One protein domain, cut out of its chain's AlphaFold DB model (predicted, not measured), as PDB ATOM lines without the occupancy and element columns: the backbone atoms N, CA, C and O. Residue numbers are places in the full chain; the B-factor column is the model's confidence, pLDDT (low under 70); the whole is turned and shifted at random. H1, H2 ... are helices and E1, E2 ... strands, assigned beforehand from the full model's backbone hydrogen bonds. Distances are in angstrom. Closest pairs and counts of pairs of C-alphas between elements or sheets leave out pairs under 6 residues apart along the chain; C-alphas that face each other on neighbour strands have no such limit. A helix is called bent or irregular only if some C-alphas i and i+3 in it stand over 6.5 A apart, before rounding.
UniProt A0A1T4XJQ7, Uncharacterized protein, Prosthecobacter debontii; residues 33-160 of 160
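What this domain is: This is residues 33 to 160 of the 160 residues of an uncharacterized protein of Prosthecobacter debontii (UniProt A0A1T4XJQ7). What does the model look like? Two small sheets, E1 E2 and E3 E5 E4, are partly face to face as a sandwich, with H2 over the outer side of the first and H3 over the outer side of the second. H4 spans one open side of the sandwich, from Pro 139 near Glu 121 of E4 to Thr 149 near Ile 73 of E1, and H1 sits out at the rim, with Lys 41 near Glu 151 of H4. What is it made of? The printed part has 128 residues, class mixed, in the order H1 H2 E1 E2 E3 H3 E4 E5 H4; both sheets are antiparallel. It is compact, with a radius of gyration of the C-alphas of 13.7 A, and rounded, spanning 34 by 34 by 31 A.

Where its parts are: Where do the first elements lie? H1 is residues 39 to 46, 10.8 A long, from C-alpha 39 at (-22.413, -34.622, 35.809); H2 is residues 55 to 67, 18.5 A. E1 is residues 71 to 78, 20.6 A, and bends by 60 degrees at residue 74; E2 is residues 83 to 89, 20.3 A. What follows? E3 is residues 97 to 103, 20.1 A; H3 is residues 105 to 117, 18.4 A; E4 is residues 121 to 128, 20.1 A; E5 is residues 131 to 137, 19.9 A. H4 is residues 139 to 151, 19.6 A, ending at C-alpha 151 at (-12.629, -38.041, 42.276). H1 and H4 are irregular: C-alphas 40 and 43 are 7.7 A apart, C-alphas 140 and 143 7.4 A.

How they stand to each other: How do the strands pair? The hairpin E1 and E2 has N 73 and O 87 at 2.9 A; E3 and E5 have N 100 and O 134 at 3.1 A; the hairpin E4 and E5 has N 123 and O 135 at 2.8 A. Between the sheets, the closest C-alphas of E1 and E5 are those of Glu 76 and Ser 133, 6.8 A. Where are the helices? H3 is on the sheet E3 E5 E4 at a height of 9.3 A, in the split strand-helix-strand unit E3, H3, E4, with E5 between the two strands and a right-handed crossover. The closest C-alphas of H2 and E2 are those of Phe 55 and Ala 83, 6.2 A; of E4 and H4, Glu 121 and Pro 139, 5.8 A. How regular are the helix backbones? Every O i to N i+4 pair is within hydrogen-bond range in H2 and H3, against 2 of 4 in H1 and 7 of 9 in H4.

The domain as a whole: How large is it? The two C-alphas farthest apart, of Ser 68 and Lys 160, are 37.2 A apart. Is it unbroken and confident? The printed part has no cut, no link is long, and mean pLDDT of the printed part is 92.4, with residue 96 under 70.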
ATOM      1  N   LYS A  33      -9.877 -38.967  21.508       95.75
ATOM      2  CA  LYS A  33     -11.228 -38.828  22.048       95.75
ATOM      3  C   LYS A  33     -11.143 -38.033  23.359       95.75
ATOM      4  O   LYS A  33     -10.463 -38.504  24.278       95.75
ATOM      5  N   PRO A  34     -11.846 -36.893  23.478       95.69
ATOM      6  CA  PRO A  34     -11.846 -36.092  24.696       95.69
ATOM      7  C   PRO A  34     -12.270 -36.877  25.942       95.69
ATOM      8  O   PRO A  34     -13.095 -37.796  25.886       95.69
ATOM      9  N   SER A  35     -11.711 -36.462  27.070       97.19
ATOM     10  CA  SER A  35     -12.106 -36.814  28.425       97.19
ATOM     11  C   SER A  35     -13.596 -36.583  28.647       97.19
ATOM     12  O   SER A  35     -14.150 -35.535  28.309       97.19
ATOM     13  N   LYS A  36     -14.242 -37.551  29.295       96.31
ATOM     14  CA  LYS A  36     -15.613 -37.404  29.773       96.31
ATOM     15  C   LYS A  36     -15.611 -36.729  31.143       96.31
ATOM     16  O   LYS A  36     -14.890 -37.154  32.045       96.31
ATOM     17  N   VAL A  37     -16.468 -35.724  31.310       95.12
ATOM     18  CA  VAL A  37     -16.695 -35.053  32.594       95.12
ATOM     19  C   VAL A  37     -18.067 -35.450  33.132       95.12
ATOM     20  O   VAL A  37     -19.105 -35.172  32.534       95.12
ATOM     21  N   SER A  38     -18.084 -36.136  34.270       93.69
ATOM     22  CA  SER A  38     -19.298 -36.648  34.896       93.69
ATOM     23  C   SER A  38     -20.127 -35.529  35.529       93.69
ATOM     24  O   SER A  38     -19.643 -34.749  36.363       93.69
ATOM     25  N   SER A  39     -21.418 -35.503  35.191       88.75
ATOM     26  CA  SER A  39     -22.413 -34.622  35.809       88.75
ATOM     27  C   SER A  39     -22.690 -34.992  37.270       88.75
ATOM     28  O   SER A  39     -22.955 -34.104  38.079       88.75
ATOM     29  N   ALA A  40     -22.536 -36.265  37.653       87.25
ATOM     30  CA  ALA A  40     -22.767 -36.740  39.022       87.25
ATOM     31  C   ALA A  40     -21.830 -36.085  40.054       87.25
ATOM     32  O   ALA A  40     -22.176 -35.964  41.227       87.25
ATOM     33  N   LYS A  41     -20.649 -35.629  39.618       91.19
ATOM     34  CA  LYS A  41     -19.668 -34.925  40.457       91.19
ATOM     35  C   LYS A  41     -19.729 -33.402  40.321       91.19
ATOM     36  O   LYS A  41     -18.961 -32.720  40.989       91.19
ATOM     37  N   SER A  42     -20.657 -32.860  39.522       88.75
ATOM     38  CA  SER A  42     -20.733 -31.426  39.202       88.75
ATOM     39  C   SER A  42     -20.777 -30.541  40.453       88.75
ATOM     40  O   SER A  42     -19.904 -29.703  40.638       88.75
ATOM     41  N   ARG A  43     -21.698 -30.801  41.393       93.62
ATOM     42  CA  ARG A  43     -21.813 -30.005  42.634       93.62
ATOM     43  C   ARG A  43     -20.592 -30.104  43.549       93.62
ATOM     44  O   ARG A  43     -20.298 -29.158  44.268       93.62
ATOM     45  N   PHE A  44     -19.935 -31.264  43.581       94.38
ATOM     46  CA  PHE A  44     -18.719 -31.445  44.372       94.38
ATOM     47  C   PHE A  44     -17.574 -30.644  43.758       94.38
ATOM     48  O   PHE A  44     -16.959 -29.847  44.458       94.38
ATOM     49  N   ARG A  45     -17.354 -30.804  42.450       95.06
ATOM     50  CA  ARG A  45     -16.323 -30.103  41.685       95.06
ATOM     51  C   ARG A  45     -16.511 -28.586  41.728       95.06
ATOM     52  O   ARG A  45     -15.542 -27.874  41.948       95.06
ATOM     53  N   GLU A  46     -17.752 -28.109  41.629       95.81
ATOM     54  CA  GLU A  46     -18.080 -26.679  41.675       95.81
ATOM     55  C   GLU A  46     -17.571 -25.995  42.953       95.81
ATOM     56  O   GLU A  46     -17.044 -24.891  42.895       95.81
ATOM     57  N   LYS A  47     -17.644 -26.676  44.104       96.75
ATOM     58  CA  LYS A  47     -17.161 -26.146  45.393       96.75
ATOM     59  C   LYS A  47     -15.638 -26.084  45.516       96.75
ATOM     60  O   LYS A  47     -15.143 -25.467  46.452       96.75
ATOM     61  N   GLN A  48     -14.914 -26.787  44.649       96.69
ATOM     62  CA  GLN A  48     -13.452 -26.857  44.681       96.69
ATOM     63  C   GLN A  48     -12.806 -25.791  43.794       96.69
ATOM     64  O   GLN A  48     -11.601 -25.563  43.895       96.69
ATOM     65  N   PHE A  49     -13.576 -25.175  42.894       97.56
ATOM     66  CA  PHE A  49     -13.048 -24.154  42.008       97.56
ATOM     67  C   PHE A  49     -12.714 -22.873  42.760       97.56
ATOM     68  O   PHE A  49     -13.412 -22.454  43.682       97.56
ATOM     69  N   THR A  50     -11.664 -22.211  42.290       97.94
ATOM     70  CA  THR A  50     -11.477 -20.780  42.517       97.94
ATOM     71  C   THR A  50     -12.604 -19.974  41.872       97.94
ATOM     72  O   THR A  50     -13.306 -20.455  40.979       97.94
ATOM     73  N   ASP A  51     -12.677 -18.692  42.216       97.38
ATOM     74  CA  ASP A  51     -13.396 -17.727  41.391       97.38
ATOM     75  C   ASP A  51     -12.858 -17.704  39.949       97.38
ATOM     76  O   ASP A  51     -11.756 -18.185  39.649       97.38
ATOM     77  N   TRP A  52     -13.651 -17.122  39.049       96.81
ATOM     78  CA  TRP A  52     -13.222 -16.817  37.689       96.81
ATOM     79  C   TRP A  52     -12.214 -15.666  37.703       96.81
ATOM     80  O   TRP A  52     -12.522 -14.564  38.150       96.81
ATOM     81  N   LEU A  53     -11.021 -15.913  37.173       97.25
ATOM     82  CA  LEU A  53      -9.899 -14.981  37.162       97.25
ATOM     83  C   LEU A  53      -9.404 -14.748  35.738       97.25
ATOM     84  O   LEU A  53      -9.339 -15.675  34.934       97.25
ATOM     85  N   ALA A  54      -8.970 -13.524  35.438       95.38
ATOM     86  CA  ALA A  54      -8.227 -13.252  34.211       95.38
ATOM     87  C   ALA A  54      -6.938 -14.097  34.145       95.38
ATOM     88  O   ALA A  54      -6.383 -14.488  35.178       95.38
ATOM     89  N   PHE A  55      -6.435 -14.346  32.933       90.69
ATOM     90  CA  PHE A  55      -5.258 -15.194  32.694       90.69
ATOM     91  C   PHE A  55      -4.052 -14.836  33.575       90.69
ATOM     92  O   PHE A  55      -3.479 -15.712  34.224       90.69
ATOM     93  N   GLU A  56      -3.697 -13.551  33.656       93.56
ATOM     94  CA  GLU A  56      -2.556 -13.088  34.455       93.56
ATOM     95  C   GLU A  56      -2.736 -13.360  35.953       93.56
ATOM     96  O   GLU A  56      -1.806 -13.809  36.624       93.56
ATOM     97  N   ALA A  57      -3.944 -13.135  36.479       96.69
ATOM     98  CA  ALA A  57      -4.266 -13.412  37.875       96.69
ATOM     99  C   ALA A  57      -4.232 -14.920  38.164       96.69
ATOM    100  O   ALA A  57      -3.681 -15.336  39.182       96.69
ATOM    101  N   MET A  58      -4.741 -15.745  37.245       95.25
ATOM    102  CA  MET A  58      -4.662 -17.201  37.354       95.25
ATOM    103  C   MET A  58      -3.211 -17.704  37.318       95.25
ATOM    104  O   MET A  58      -2.868 -18.626  38.059       95.25
ATOM    105  N   ASN A  59      -2.335 -17.102  36.507       92.38
ATOM    106  CA  ASN A  59      -0.915 -17.462  36.476       92.38
ATOM    107  C   ASN A  59      -0.219 -17.119  37.797       92.38
ATOM    108  O   ASN A  59       0.406 -17.999  38.389       92.38
ATOM    109  N   LYS A  60      -0.414 -15.896  38.313       95.69
ATOM    110  CA  LYS A  60       0.120 -15.478  39.622       95.69
ATOM    111  C   LYS A  60      -0.379 -16.377  40.753       95.69
ATOM    112  O   LYS A  60       0.408 -16.826  41.585       95.69
ATOM    113  N   LEU A  61      -1.675 -16.699  40.761       96.00
ATOM    114  CA  LEU A  61      -2.244 -17.640  41.726       96.00
ATOM    115  C   LEU A  61      -1.602 -19.025  41.594       96.00
ATOM    116  O   LEU A  61      -1.228 -19.620  42.598       96.00
ATOM    117  N   SER A  62      -1.424 -19.525  40.370       93.12
ATOM    118  CA  SER A  62      -0.813 -20.834  40.117       93.12
ATOM    119  C   SER A  62       0.649 -20.903  40.563       93.12
ATOM    120  O   SER A  62       1.116 -21.963  40.968       93.12
ATOM    121  N   GLU A  63       1.394 -19.802  40.477       92.81
ATOM    122  CA  GLU A  63       2.760 -19.692  41.005       92.81
ATOM    123  C   GLU A  63       2.774 -19.672  42.533       92.81
ATOM    124  O   GLU A  63       3.506 -20.446  43.147       92.81
ATOM    125  N   SER A  64       1.911 -18.862  43.154       95.00
ATOM    126  CA  SER A  64       1.761 -18.824  44.614       95.00
ATOM    127  C   SER A  64       1.353 -20.189  45.179       95.00
ATOM    128  O   SER A  64       1.947 -20.668  46.146       95.00
ATOM    129  N   LYS A  65       0.399 -20.866  44.532       94.44
ATOM    130  CA  LYS A  65      -0.035 -22.213  44.903       94.44
ATOM    131  C   LYS A  65       1.107 -23.218  44.799       94.44
ATOM    132  O   LYS A  65       1.364 -23.914  45.782       94.44
ATOM    133  N   ARG A  66       1.873 -23.195  43.702       91.25
ATOM    134  CA  ARG A  66       3.080 -24.025  43.546       91.25
ATOM    135  C   ARG A  66       4.109 -23.790  44.644       91.25
ATOM    136  O   ARG A  66       4.610 -24.759  45.202       91.25
ATOM    137  N   ALA A  67       4.370 -22.536  45.013       91.38
ATOM    138  CA  ALA A  67       5.282 -22.213  46.114       91.38
ATOM    139  C   ALA A  67       4.807 -22.784  47.464       91.38
ATOM    140  O   ALA A  67       5.622 -23.159  48.299       91.38
ATOM    141  N   SER A  68       3.490 -22.905  47.665       93.00
ATOM    142  CA  SER A  68       2.889 -23.537  48.851       93.00
ATOM    143  C   SER A  68       2.713 -25.062  48.744       93.00
ATOM    144  O   SER A  68       2.092 -25.680  49.614       93.00
ATOM    145  N   GLY A  69       3.235 -25.671  47.675       91.25
ATOM    146  CA  GLY A  69       3.158 -27.106  47.413       91.25
ATOM    147  C   GLY A  69       1.824 -27.596  46.848       91.25
ATOM    148  O   GLY A  69       1.577 -28.798  46.850       91.25
ATOM    149  N   GLU A  70       0.966 -26.687  46.382       93.19
ATOM    150  CA  GLU A  70      -0.283 -26.986  45.681       93.19
ATOM    151  C   GLU A  70      -0.095 -26.940  44.164       93.19
ATOM    152  O   GLU A  70       0.584 -26.066  43.628       93.19
ATOM    153  N   GLN A  71      -0.774 -27.832  43.451       92.06
ATOM    154  CA  GLN A  71      -0.681 -27.935  42.002       92.06
ATOM    155  C   GLN A  71      -2.070 -27.952  41.360       92.06
ATOM    156  O   GLN A  71      -3.000 -28.556  41.890       92.06
ATOM    157  N   MET A  72      -2.218 -27.270  40.219       93.31
ATOM    158  CA  MET A  72      -3.457 -27.282  39.434       93.31
ATOM    159  C   MET A  72      -3.695 -28.688  38.880       93.31
ATOM    160  O   MET A  72      -2.848 -29.192  38.149       93.31
ATOM    161  N   ILE A  73      -4.840 -29.289  39.203       94.44
ATOM    162  CA  ILE A  73      -5.222 -30.638  38.751       94.44
ATOM    163  C   ILE A  73      -6.387 -30.627  37.757       94.44
ATOM    164  O   ILE A  73      -6.593 -31.601  37.039       94.44
ATOM    165  N   TYR A  74      -7.139 -29.526  37.697       95.00
ATOM    166  CA  TYR A  74      -8.185 -29.285  36.709       95.00
ATOM    167  C   TYR A  74      -8.412 -27.784  36.534       95.00
ATOM    168  O   TYR A  74      -8.166 -27.009  37.461       95.00
ATOM    169  N   TYR A  75      -8.884 -27.370  35.363       95.38
ATOM    170  CA  TYR A  75      -9.262 -25.989  35.092       95.38
ATOM    171  C   TYR A  75     -10.304 -25.924  33.983       95.38
ATOM    172  O   TYR A  75     -10.412 -26.846  33.180       95.38
ATOM    173  N   GLU A  76     -11.017 -24.805  33.943       93.88
ATOM    174  CA  GLU A  76     -11.980 -24.480  32.893       93.88
ATOM    175  C   GLU A  76     -11.656 -23.100  32.317       93.88
ATOM    176  O   GLU A  76     -11.115 -22.231  33.018       93.88
ATOM    177  N   TYR A  77     -11.997 -22.897  31.047       92.12
ATOM    178  CA  TYR A  77     -11.865 -21.614  30.361       92.12
ATOM    179  C   TYR A  77     -13.227 -21.101  29.892       92.12
ATOM    180  O   TYR A  77     -14.007 -21.822  29.277       92.12
ATOM    181  N   HIS A  78     -13.498 -19.823  30.146       90.44
ATOM    182  CA  HIS A  78     -14.709 -19.155  29.694       90.44
ATOM    183  C   HIS A  78     -14.366 -18.059  28.685       90.44
ATOM    184  O   HIS A  78     -14.004 -16.944  29.068       90.44
ATOM    185  N   GLU A  79     -14.583 -18.344  27.400       85.62
ATOM    186  CA  GLU A  79     -14.281 -17.436  26.285       85.62
ATOM    187  C   GLU A  79     -14.924 -16.054  26.458       85.62
ATOM    188  O   GLU A  79     -14.225 -15.048  26.479       85.62
ATOM    189  N   GLY A  80     -16.236 -15.987  26.714       87.12
ATOM    190  CA  GLY A  80     -16.943 -14.702  26.828       87.12
ATOM    191  C   GLY A  80     -16.480 -13.788  27.974       87.12
ATOM    192  O   GLY A  80     -16.863 -12.625  28.016       87.12
ATOM    193  N   LYS A  81     -15.672 -14.299  28.911       88.06
ATOM    194  CA  LYS A  81     -15.102 -13.538  30.034       88.06
ATOM    195  C   LYS A  81     -13.577 -13.464  29.971       88.06
ATOM    196  O   LYS A  81     -12.984 -12.824  30.834       88.06
ATOM    197  N   MET A  82     -12.951 -14.145  29.005       89.50
ATOM    198  CA  MET A  82     -11.502 -14.356  28.934       89.50
ATOM    199  C   MET A  82     -10.915 -14.787  30.292       89.50
ATOM    200  O   MET A  82      -9.861 -14.312  30.724       89.50
ATOM    201  N   ALA A  83     -11.644 -15.654  31.001       93.44
ATOM    202  CA  ALA A  83     -11.378 -15.987  32.394       93.44
ATOM    203  C   ALA A  83     -11.219 -17.493  32.595       93.44
ATOM    204  O   ALA A  83     -11.792 -18.309  31.874       93.44
ATOM    205  N   TYR A  84     -10.460 -17.842  33.623       94.81
ATOM    206  CA  TYR A  84     -10.158 -19.201  34.033       94.81
ATOM    207  C   TYR A  84     -10.609 -19.414  35.465       94.81
ATOM    208  O   TYR A  84     -10.498 -18.518  36.300       94.81
ATOM    209  N   ARG A  85     -11.007 -20.637  35.775       96.38
ATOM    210  CA  ARG A  85     -11.091 -21.127  37.150       96.38
ATOM    211  C   ARG A  85     -10.369 -22.454  37.248       96.38
ATOM    212  O   ARG A  85     -10.249 -23.162  36.250       96.38
ATOM    213  N   ALA A  86      -9.850 -22.776  38.421       96.56
ATOM    214  CA  ALA A  86      -9.024 -23.962  38.591       96.56
ATOM    215  C   ALA A  86      -9.262 -24.651  39.930       96.56
ATOM    216  O   ALA A  86      -9.737 -24.039  40.884       96.56
ATOM    217  N   ILE A  87      -8.915 -25.931  39.976       96.56
ATOM    218  CA  ILE A  87      -8.872 -26.748  41.186       96.56
ATOM    219  C   ILE A  87      -7.412 -27.077  41.456       96.56
ATOM    220  O   ILE A  87      -6.700 -27.567  40.572       96.56
ATOM    221  N   PHE A  88      -6.983 -26.822  42.688       95.38
ATOM    222  CA  PHE A  88      -5.632 -27.089  43.164       95.38
ATOM    223  C   PHE A  88      -5.643 -28.209  44.205       95.38
ATOM    224  O   PHE A  88      -6.623 -28.385  44.925       95.38
ATOM    225  N   SER A  89      -4.554 -28.968  44.295       93.94
ATOM    226  CA  SER A  89      -4.393 -30.025  45.293       93.94
ATOM    227  C   SER A  89      -2.970 -30.068  45.840       93.94
ATOM    228  O   SER A  89      -2.015 -29.838  45.103       93.94
ATOM    229  N   LYS A  90      -2.838 -30.397  47.132       93.88
ATOM    230  CA  LYS A  90      -1.557 -30.722  47.793       93.88
ATOM    231  C   LYS A  90      -1.183 -32.198  47.682       93.88
ATOM    232  O   LYS A  90      -0.083 -32.575  48.066       93.88
ATOM    233  N   ALA A  91      -2.103 -33.043  47.211       91.38
ATOM    234  CA  ALA A  91      -1.911 -34.492  47.196       91.38
ATOM    235  C   ALA A  91      -0.807 -34.939  46.224       91.38
ATOM    236  O   ALA A  91      -0.286 -36.044  46.353       91.38
ATOM    237  N   ILE A  92      -0.454 -34.092  45.255       84.88
ATOM    238  CA  ILE A  92       0.615 -34.347  44.299       84.88
ATOM    239  C   ILE A  92       1.324 -33.046  43.931       84.88
ATOM    240  O   ILE A  92       0.693 -32.002  43.775       84.88
ATOM    241  N   GLN A  93       2.639 -33.128  43.749       84.44
ATOM    242  CA  GLN A  93       3.441 -32.071  43.142       84.44
ATOM    243  C   GLN A  93       3.935 -32.563  41.786       84.44
ATOM    244  O   GLN A  93       4.615 -33.585  41.709       84.44
ATOM    245  N   PHE A  94       3.570 -31.870  40.706       80.69
ATOM    246  CA  PHE A  94       3.970 -32.284  39.362       80.69
ATOM    247  C   PHE A  94       5.405 -31.847  39.049       80.69
ATOM    248  O   PHE A  94       5.727 -30.663  39.130       80.69
ATOM    249  N   ASN A  95       6.239 -32.780  38.590       71.56
ATOM    250  CA  ASN A  95       7.579 -32.531  38.057       71.56
ATOM    251  C   ASN A  95       7.500 -32.175  36.565       71.56
ATOM    252  O   ASN A  95       8.117 -32.794  35.698       71.56
ATOM    253  N   GLY A  96       6.706 -31.143  36.279       66.06
ATOM    254  CA  GLY A  96       6.409 -30.653  34.939       66.06
ATOM    255  C   GLY A  96       4.935 -30.829  34.589       66.06
ATOM    256  O   GLY A  96       4.387 -31.928  34.662       66.06
ATOM    257  N   TRP A  97       4.303 -29.730  34.191       80.62
ATOM    258  CA  TRP A  97       2.919 -29.708  33.738       80.62
ATOM    259  C   TRP A  97       2.708 -28.568  32.753       80.62
ATOM    260  O   TRP A  97       3.405 -27.553  32.814       80.62
ATOM    261  N   TRP A  98       1.732 -28.731  31.867       77.75
ATOM    262  CA  TRP A  98       1.416 -27.731  30.852       77.75
ATOM    263  C   TRP A  98      -0.082 -27.626  30.652       77.75
ATOM    264  O   TRP A  98      -0.762 -28.640  30.507       77.75
ATOM    265  N   ARG A  99      -0.568 -26.385  30.658       83.00
ATOM    266  CA  ARG A  99      -1.963 -26.025  30.434       83.00
ATOM    267  C   ARG A  99      -2.116 -25.414  29.054       83.00
ATOM    268  O   ARG A  99      -1.420 -24.446  28.756       83.00
ATOM    269  N   ILE A 100      -3.055 -25.914  28.259       78.56
ATOM    270  CA  ILE A 100      -3.271 -25.431  26.893       78.56
ATOM    271  C   ILE A 100      -4.763 -25.286  26.618       78.56
ATOM    272  O   ILE A 100      -5.545 -26.185  26.918       78.56
ATOM    273  N   THR A 101      -5.137 -24.159  26.019       83.19
ATOM    274  CA  THR A 101      -6.480 -23.927  25.489       83.19
ATOM    275  C   THR A 101      -6.357 -23.606  24.010       83.19
ATOM    276  O   THR A 101      -5.661 -22.658  23.656       83.19
ATOM    277  N   ILE A 102      -7.004 -24.395  23.157       88.44
ATOM    278  CA  ILE A 102      -6.926 -24.251  21.695       88.44
ATOM    279  C   ILE A 102      -8.265 -24.555  21.035       88.44
ATOM    280  O   ILE A 102      -9.098 -25.283  21.579       88.44
ATOM    281  N   SER A 103      -8.453 -23.998  19.845       87.19
ATOM    282  CA  SER A 103      -9.624 -24.223  19.006       87.19
ATOM    283  C   SER A 103      -9.334 -25.283  17.946       87.19
ATOM    284  O   SER A 103      -8.339 -25.197  17.237       87.19
ATOM    285  N   GLY A 104     -10.245 -26.238  17.771       91.50
ATOM    286  CA  GLY A 104     -10.179 -27.198  16.669       91.50
ATOM    287  C   GLY A 104      -9.483 -28.519  17.007       91.50
ATOM    288  O   GLY A 104      -8.456 -28.589  17.675       91.50
ATOM    289  N   GLU A 105     -10.076 -29.600  16.507       92.50
ATOM    290  CA  GLU A 105      -9.668 -30.976  16.812       92.50
ATOM    291  C   GLU A 105      -8.264 -31.302  16.291       92.50
ATOM    292  O   GLU A 105      -7.452 -31.864  17.016       92.50
ATOM    293  N   ARG A 106      -7.934 -30.884  15.062       92.06
ATOM    294  CA  ARG A 106      -6.612 -31.150  14.473       92.06
ATOM    295  C   ARG A 106      -5.482 -30.466  15.239       92.06
ATOM    296  O   ARG A 106      -4.419 -31.052  15.417       92.06
ATOM    297  N   GLU A 107      -5.693 -29.226  15.672       92.50
ATOM    298  CA  GLU A 107      -4.704 -28.522  16.490       92.50
ATOM    299  C   GLU A 107      -4.539 -29.215  17.848       92.50
ATOM    300  O   GLU A 107      -3.425 -29.344  18.347       92.50
ATOM    301  N   MET A 108      -5.631 -29.760  18.389       93.75
ATOM    302  CA  MET A 108      -5.616 -30.536  19.626       93.75
ATOM    303  C   MET A 108      -4.822 -31.824  19.511       93.75
ATOM    304  O   MET A 108      -3.937 -32.064  20.332       93.75
ATOM    305  N   GLU A 109      -5.038 -32.592  18.453       94.75
ATOM    306  CA  GLU A 109      -4.249 -33.790  18.178       94.75
ATOM    307  C   GLU A 109      -2.762 -33.452  17.979       94.75
ATOM    308  O   GLU A 109      -1.891 -34.149  18.503       94.75
ATOM    309  N   ASN A 110      -2.450 -32.347  17.292       93.00
ATOM    310  CA  ASN A 110      -1.073 -31.876  17.123       93.00
ATOM    311  C   ASN A 110      -0.414 -31.524  18.462       93.00
ATOM    312  O   ASN A 110       0.724 -31.927  18.695       93.00
ATOM    313  N   GLN A 111      -1.118 -30.815  19.348       93.62
ATOM    314  CA  GLN A 111      -0.594 -30.483  20.673       93.62
ATOM    315  C   GLN A 111      -0.382 -31.738  21.520       93.62
ATOM    316  O   GLN A 111       0.664 -31.890  22.147       93.62
ATOM    317  N   VAL A 112      -1.319 -32.689  21.498       94.00
ATOM    318  CA  VAL A 112      -1.130 -33.965  22.199       94.00
ATOM    319  C   VAL A 112       0.109 -34.701  21.679       94.00
ATOM    320  O   VAL A 112       0.909 -35.173  22.485       94.00
ATOM    321  N   ASN A 113       0.323 -34.751  20.361       93.00
ATOM    322  CA  ASN A 113       1.527 -35.352  19.776       93.00
ATOM    323  C   ASN A 113       2.816 -34.630  20.191       93.00
ATOM    324  O   ASN A 113       3.778 -35.285  20.594       93.00
ATOM    325  N   ASP A 114       2.830 -33.297  20.135       92.00
ATOM    326  CA  ASP A 114       3.989 -32.482  20.508       92.00
ATOM    327  C   ASP A 114       4.401 -32.737  21.967       92.00
ATOM    328  O   ASP A 114       5.560 -33.042  22.250       92.00
ATOM    329  N   TYR A 115       3.450 -32.735  22.903       92.50
ATOM    330  CA  TYR A 115       3.752 -32.992  24.312       92.50
ATOM    331  C   TYR A 115       4.164 -34.434  24.596       92.50
ATOM    332  O   TYR A 115       5.077 -34.656  25.398       92.50
ATOM    333  N   LYS A 116       3.577 -35.409  23.896       91.75
ATOM    334  CA  LYS A 116       4.040 -36.800  23.966       91.75
ATOM    335  C   LYS A 116       5.476 -36.949  23.482       91.75
ATOM    336  O   LYS A 116       6.265 -37.621  24.146       91.75
ATOM    337  N   SER A 117       5.854 -36.261  22.404       91.19
ATOM    338  CA  SER A 117       7.239 -36.256  21.908       91.19
ATOM    339  C   SER A 117       8.233 -35.673  22.927       91.19
ATOM    340  O   SER A 117       9.393 -36.076  22.975       91.19
ATOM    341  N   LYS A 118       7.756 -34.787  23.812       90.88
ATOM    342  CA  LYS A 118       8.513 -34.168  24.914       90.88
ATOM    343  C   LYS A 118       8.494 -34.989  26.215       90.88
ATOM    344  O   LYS A 118       8.962 -34.512  27.255       90.88
ATOM    345  N   GLY A 119       7.946 -36.205  26.191       91.75
ATOM    346  CA  GLY A 119       7.884 -37.088  27.357       91.75
ATOM    347  C   GLY A 119       6.871 -36.634  28.408       91.75
ATOM    348  O   GLY A 119       7.164 -36.685  29.606       91.75
ATOM    349  N   PHE A 120       5.713 -36.140  27.969       93.44
ATOM    350  CA  PHE A 120       4.549 -35.870  28.810       93.44
ATOM    351  C   PHE A 120       3.347 -36.696  28.349       93.44
ATOM    352  O   PHE A 120       3.225 -37.037  27.179       93.44
ATOM    353  N   GLU A 121       2.426 -36.968  29.265       94.62
ATOM    354  CA  GLU A 121       1.177 -37.674  28.992       94.62
ATOM    355  C   GLU A 121      -0.019 -36.759  29.284       94.62
ATOM    356  O   GLU A 121       0.005 -36.020  30.277       94.62
ATOM    357  N   PRO A 122      -1.075 -36.779  28.451       95.31
ATOM    358  CA  PRO A 122      -2.275 -36.008  28.724       95.31
ATOM    359  C   PRO A 122      -3.011 -36.610  29.927       95.31
ATOM    360  O   PRO A 122      -3.469 -37.757  29.901       95.31
ATOM    361  N   LEU A 123      -3.154 -35.812  30.985       95.75
ATOM    362  CA  LEU A 123      -3.991 -36.149  32.130       95.75
ATOM    363  C   LEU A 123      -5.472 -36.079  31.741       95.75
ATOM    364  O   LEU A 123      -6.225 -37.016  32.003       95.75
ATOM    365  N   PHE A 124      -5.864 -34.989  31.077       96.19
ATOM    366  CA  PHE A 124      -7.189 -34.806  30.492       96.19
ATOM    367  C   PHE A 124      -7.131 -33.977  29.207       96.19
ATOM    368  O   PHE A 124      -6.218 -33.173  29.011       96.19
ATOM    369  N   VAL A 125      -8.151 -34.156  28.369       96.56
ATOM    370  CA  VAL A 125      -8.465 -33.306  27.211       96.56
ATOM    371  C   VAL A 125      -9.972 -33.079  27.226       96.56
ATOM    372  O   VAL A 125     -10.716 -33.971  26.842       96.56
ATOM    373  N   VAL A 126     -10.457 -31.936  27.697       95.44
ATOM    374  CA  VAL A 126     -11.898 -31.653  27.807       95.44
ATOM    375  C   VAL A 126     -12.306 -30.660  26.727       95.44
ATOM    376  O   VAL A 126     -11.644 -29.644  26.546       95.44
ATOM    377  N   LEU A 127     -13.398 -30.954  26.019       93.50
ATOM    378  CA  LEU A 127     -14.036 -30.015  25.099       93.50
ATOM    379  C   LEU A 127     -15.061 -29.167  25.869       93.50
ATOM    380  O   LEU A 127     -16.074 -29.688  26.335       93.50
ATOM    381  N   GLU A 128     -14.793 -27.872  25.991       86.62
ATOM    382  CA  GLU A 128     -15.634 -26.879  26.664       86.62
ATOM    383  C   GLU A 128     -16.147 -25.877  25.623       86.62
ATOM    384  O   GLU A 128     -15.430 -24.978  25.176       86.62
ATOM    385  N   GLY A 129     -17.391 -26.062  25.177       84.81
ATOM    386  CA  GLY A 129     -17.921 -25.312  24.038       84.81
ATOM    387  C   GLY A 129     -17.111 -25.607  22.773       84.81
ATOM    388  O   GLY A 129     -17.166 -26.723  22.262       84.81
ATOM    389  N   ASN A 130     -16.350 -24.618  22.296       87.00
ATOM    390  CA  ASN A 130     -15.527 -24.710  21.084       87.00
ATOM    391  C   ASN A 130     -14.020 -24.875  21.359       87.00
ATOM    392  O   ASN A 130     -13.224 -24.882  20.416       87.00
ATOM    393  N   PHE A 131     -13.615 -24.996  22.628       91.00
ATOM    394  CA  PHE A 131     -12.207 -25.044  23.023       91.00
ATOM    395  C   PHE A 131     -11.849 -26.350  23.708       91.00
ATOM    396  O   PHE A 131     -12.627 -26.898  24.484       91.00
ATOM    397  N   TYR A 132     -10.627 -26.807  23.470       93.62
ATOM    398  CA  TYR A 132     -10.044 -27.923  24.192       93.62
ATOM    399  C   TYR A 132      -9.172 -27.403  25.328       93.62
ATOM    400  O   TYR A 132      -8.175 -26.729  25.077       93.62
ATOM    401  N   SER A 133      -9.534 -27.754  26.558       93.44
ATOM    402  CA  SER A 133      -8.725 -27.570  27.762       93.44
ATOM    403  C   SER A 133      -7.939 -28.854  28.025       93.44
ATOM    404  O   SER A 133      -8.515 -29.938  28.120       93.44
ATOM    405  N   MET A 134      -6.617 -28.755  28.132       95.00
ATOM    406  CA  MET A 134      -5.724 -29.895  28.315       95.00
ATOM    407  C   MET A 134      -4.699 -29.645  29.410       95.00
ATOM    408  O   MET A 134      -4.101 -28.569  29.494       95.00
ATOM    409  N   LEU A 135      -4.448 -30.684  30.200       94.75
ATOM    410  CA  LEU A 135      -3.362 -30.716  31.169       94.75
ATOM    411  C   LEU A 135      -2.472 -31.922  30.891       94.75
ATOM    412  O   LEU A 135      -2.962 -33.045  30.777       94.75
ATOM    413  N   PHE A 136      -1.167 -31.686  30.816       94.88
ATOM    414  CA  PHE A 136      -0.154 -32.721  30.615       94.88
ATOM    415  C   PHE A 136       0.696 -32.885  31.873       94.88
ATOM    416  O   PHE A 136       0.967 -31.898  32.552       94.88
ATOM    417  N   VAL A 137       1.131 -34.110  32.168       94.69
ATOM    418  CA  VAL A 137       1.973 -34.460  33.330       94.69
ATOM    419  C   VAL A 137       3.083 -35.428  32.920       94.69
ATOM    420  O   VAL A 137       3.058 -35.970  31.815       94.69
ATOM    421  N   LYS A 138       4.078 -35.656  33.781       93.12
ATOM    422  CA  LYS A 138       5.090 -36.691  33.528       93.12
ATOM    423  C   LYS A 138       4.513 -38.114  33.676       93.12
ATOM    424  O   LYS A 138       3.604 -38.304  34.488       93.12
ATOM    425  N   PRO A 139       5.018 -39.112  32.919       92.75
ATOM    426  CA  PRO A 139       4.472 -40.475  32.930       92.75
ATOM    427  C   PRO A 139       4.448 -41.143  34.312       92.75
ATOM    428  O   PRO A 139       3.471 -41.796  34.661       92.75
ATOM    429  N   ASP A 140       5.483 -40.932  35.126       92.94
ATOM    430  CA  ASP A 140       5.611 -41.454  36.494       92.94
ATOM    431  C   ASP A 140       4.581 -40.863  37.473       92.94
ATOM    432  O   ASP A 140       4.335 -41.421  38.542       92.94
ATOM    433  N   GLN A 141       3.936 -39.757  37.098       91.81
ATOM    434  CA  GLN A 141       2.929 -39.063  37.903       91.81
ATOM    435  C   GLN A 141       1.496 -39.307  37.418       91.81
ATOM    436  O   GLN A 141       0.537 -38.923  38.094       91.81
ATOM    437  N   LEU A 142       1.333 -39.948  36.257       92.94
ATOM    438  CA  LEU A 142       0.061 -40.050  35.551       92.94
ATOM    439  C   LEU A 142      -1.003 -40.807  36.352       92.94
ATOM    440  O   LEU A 142      -2.136 -40.341  36.454       92.94
ATOM    441  N   ASP A 143      -0.655 -41.941  36.956       93.69
ATOM    442  CA  ASP A 143      -1.622 -42.773  37.683       93.69
ATOM    443  C   ASP A 143      -2.136 -42.095  38.954       93.69
ATOM    444  O   ASP A 143      -3.332 -42.128  39.251       93.69
ATOM    445  N   ALA A 144      -1.242 -41.442  39.698       93.38
ATOM    446  CA  ALA A 144      -1.618 -40.680  40.882       93.38
ATOM    447  C   ALA A 144      -2.485 -39.467  40.504       93.38
ATOM    448  O   ALA A 144      -3.522 -39.234  41.123       93.38
ATOM    449  N   ALA A 145      -2.122 -38.751  39.437       93.69
ATOM    450  CA  ALA A 145      -2.905 -37.637  38.919       93.69
ATOM    451  C   ALA A 145      -4.304 -38.078  38.448       93.69
ATOM    452  O   ALA A 145      -5.296 -37.427  38.772       93.69
ATOM    453  N   ARG A 146      -4.409 -39.221  37.752       95.19
ATOM    454  CA  ARG A 146      -5.685 -39.784  37.275       95.19
ATOM    455  C   ARG A 146      -6.626 -40.165  38.409       95.19
ATOM    456  O   ARG A 146      -7.833 -39.982  38.276       95.19
ATOM    457  N   LYS A 147      -6.101 -40.673  39.529       95.06
ATOM    458  CA  LYS A 147      -6.916 -40.947  40.725       95.06
ATOM    459  C   LYS A 147      -7.564 -39.665  41.250       95.06
ATOM    460  O   LYS A 147      -8.769 -39.653  41.480       95.06
ATOM    461  N   LEU A 148      -6.802 -38.573  41.335       93.56
ATOM    462  CA  LEU A 148      -7.318 -37.277  41.784       93.56
ATOM    463  C   LEU A 148      -8.375 -36.711  40.829       93.56
ATOM    464  O   LEU A 148      -9.429 -36.250  41.264       93.56
ATOM    465  N   THR A 149      -8.145 -36.768  39.516       95.12
ATOM    466  CA  THR A 149      -9.131 -36.267  38.546       95.12
ATOM    467  C   THR A 149     -10.380 -37.149  38.478       95.12
ATOM    468  O   THR A 149     -11.478 -36.637  38.259       95.12
ATOM    469  N   ALA A 150     -10.264 -38.453  38.750       95.88
ATOM    470  CA  ALA A 150     -11.412 -39.352  38.839       95.88
ATOM    471  C   ALA A 150     -12.346 -38.999  40.013       95.88
ATOM    472  O   ALA A 150     -13.568 -39.074  39.864       95.88
ATOM    473  N   GLU A 151     -11.815 -38.536  41.150       94.81
ATOM    474  CA  GLU A 151     -12.629 -38.041  42.276       94.81
ATOM    475  C   GLU A 151     -13.476 -36.819  41.886       94.81
ATOM    476  O   GLU A 151     -14.633 -36.690  42.304       94.81
ATOM    477  N   LEU A 152     -12.933 -35.974  41.003       95.69
ATOM    478  CA  LEU A 152     -13.621 -34.837  40.381       95.69
ATOM    479  C   LEU A 152     -14.586 -35.253  39.254       95.69
ATOM    480  O   LEU A 152     -15.329 -34.416  38.729       95.69
ATOM    481  N   GLY A 153     -14.606 -36.539  38.894       96.31
ATOM    482  CA  GLY A 153     -15.428 -37.104  37.829       96.31
ATOM    483  C   GLY A 153     -14.888 -36.852  36.425       96.31
ATOM    484  O   GLY A 153     -15.691 -36.774  35.501       96.31
ATOM    485  N   ILE A 154     -13.577 -36.681  36.261       96.94
ATOM    486  CA  ILE A 154     -12.926 -36.457  34.968       96.94
ATOM    487  C   ILE A 154     -12.178 -37.731  34.580       96.94
ATOM    488  O   ILE A 154     -11.242 -38.157  35.260       96.94
ATOM    489  N   GLU A 155     -12.612 -38.344  33.485       96.75
ATOM    490  CA  GLU A 155     -11.983 -39.537  32.922       96.75
ATOM    491  C   GLU A 155     -10.757 -39.157  32.068       96.75
ATOM    492  O   GLU A 155     -10.725 -38.071  31.477       96.75
ATOM    493  N   PRO A 156      -9.741 -40.031  31.958       96.94
ATOM    494  CA  PRO A 156      -8.627 -39.797  31.045       96.94
ATOM    495  C   PRO A 156      -9.108 -39.748  29.582       96.94
ATOM    496  O   PRO A 156     -10.135 -40.346  29.245       96.94
ATOM    497  N   PRO A 157      -8.375 -39.061  28.692       96.69
ATOM    498  CA  PRO A 157      -8.687 -39.062  27.272       96.69
ATOM    499  C   PRO A 157      -8.334 -40.428  26.671       96.69
ATOM    500  O   PRO A 157      -7.454 -41.131  27.177       96.69
ATOM    501  N   VAL A 158      -8.989 -40.807  25.571       96.38
ATOM    502  CA  VAL A 158      -8.641 -42.041  24.844       96.38
ATOM    503  C   VAL A 158      -7.815 -41.674  23.622       96.38
ATOM    504  O   VAL A 158      -8.306 -40.993  22.724       96.38
ATOM    505  N   LEU A 159      -6.573 -42.149  23.590       92.75
ATOM    506  CA  LEU A 159      -5.662 -42.007  22.455       92.75
ATOM    507  C   LEU A 159      -5.805 -43.235  21.544       92.75
ATOM    508  O   LEU A 159      -5.822 -44.358  22.052       92.75
ATOM    509  N   LYS A 160      -5.934 -43.033  20.231       86.75
ATOM    510  CA  LYS A 160      -6.052 -44.092  19.215       86.75
ATOM    511  C   LYS A 160      -4.970 -43.973  18.151       86.75
ATOM    512  O   LYS A 160      -4.585 -42.824  17.832       86.75
TER     513      LYS A 160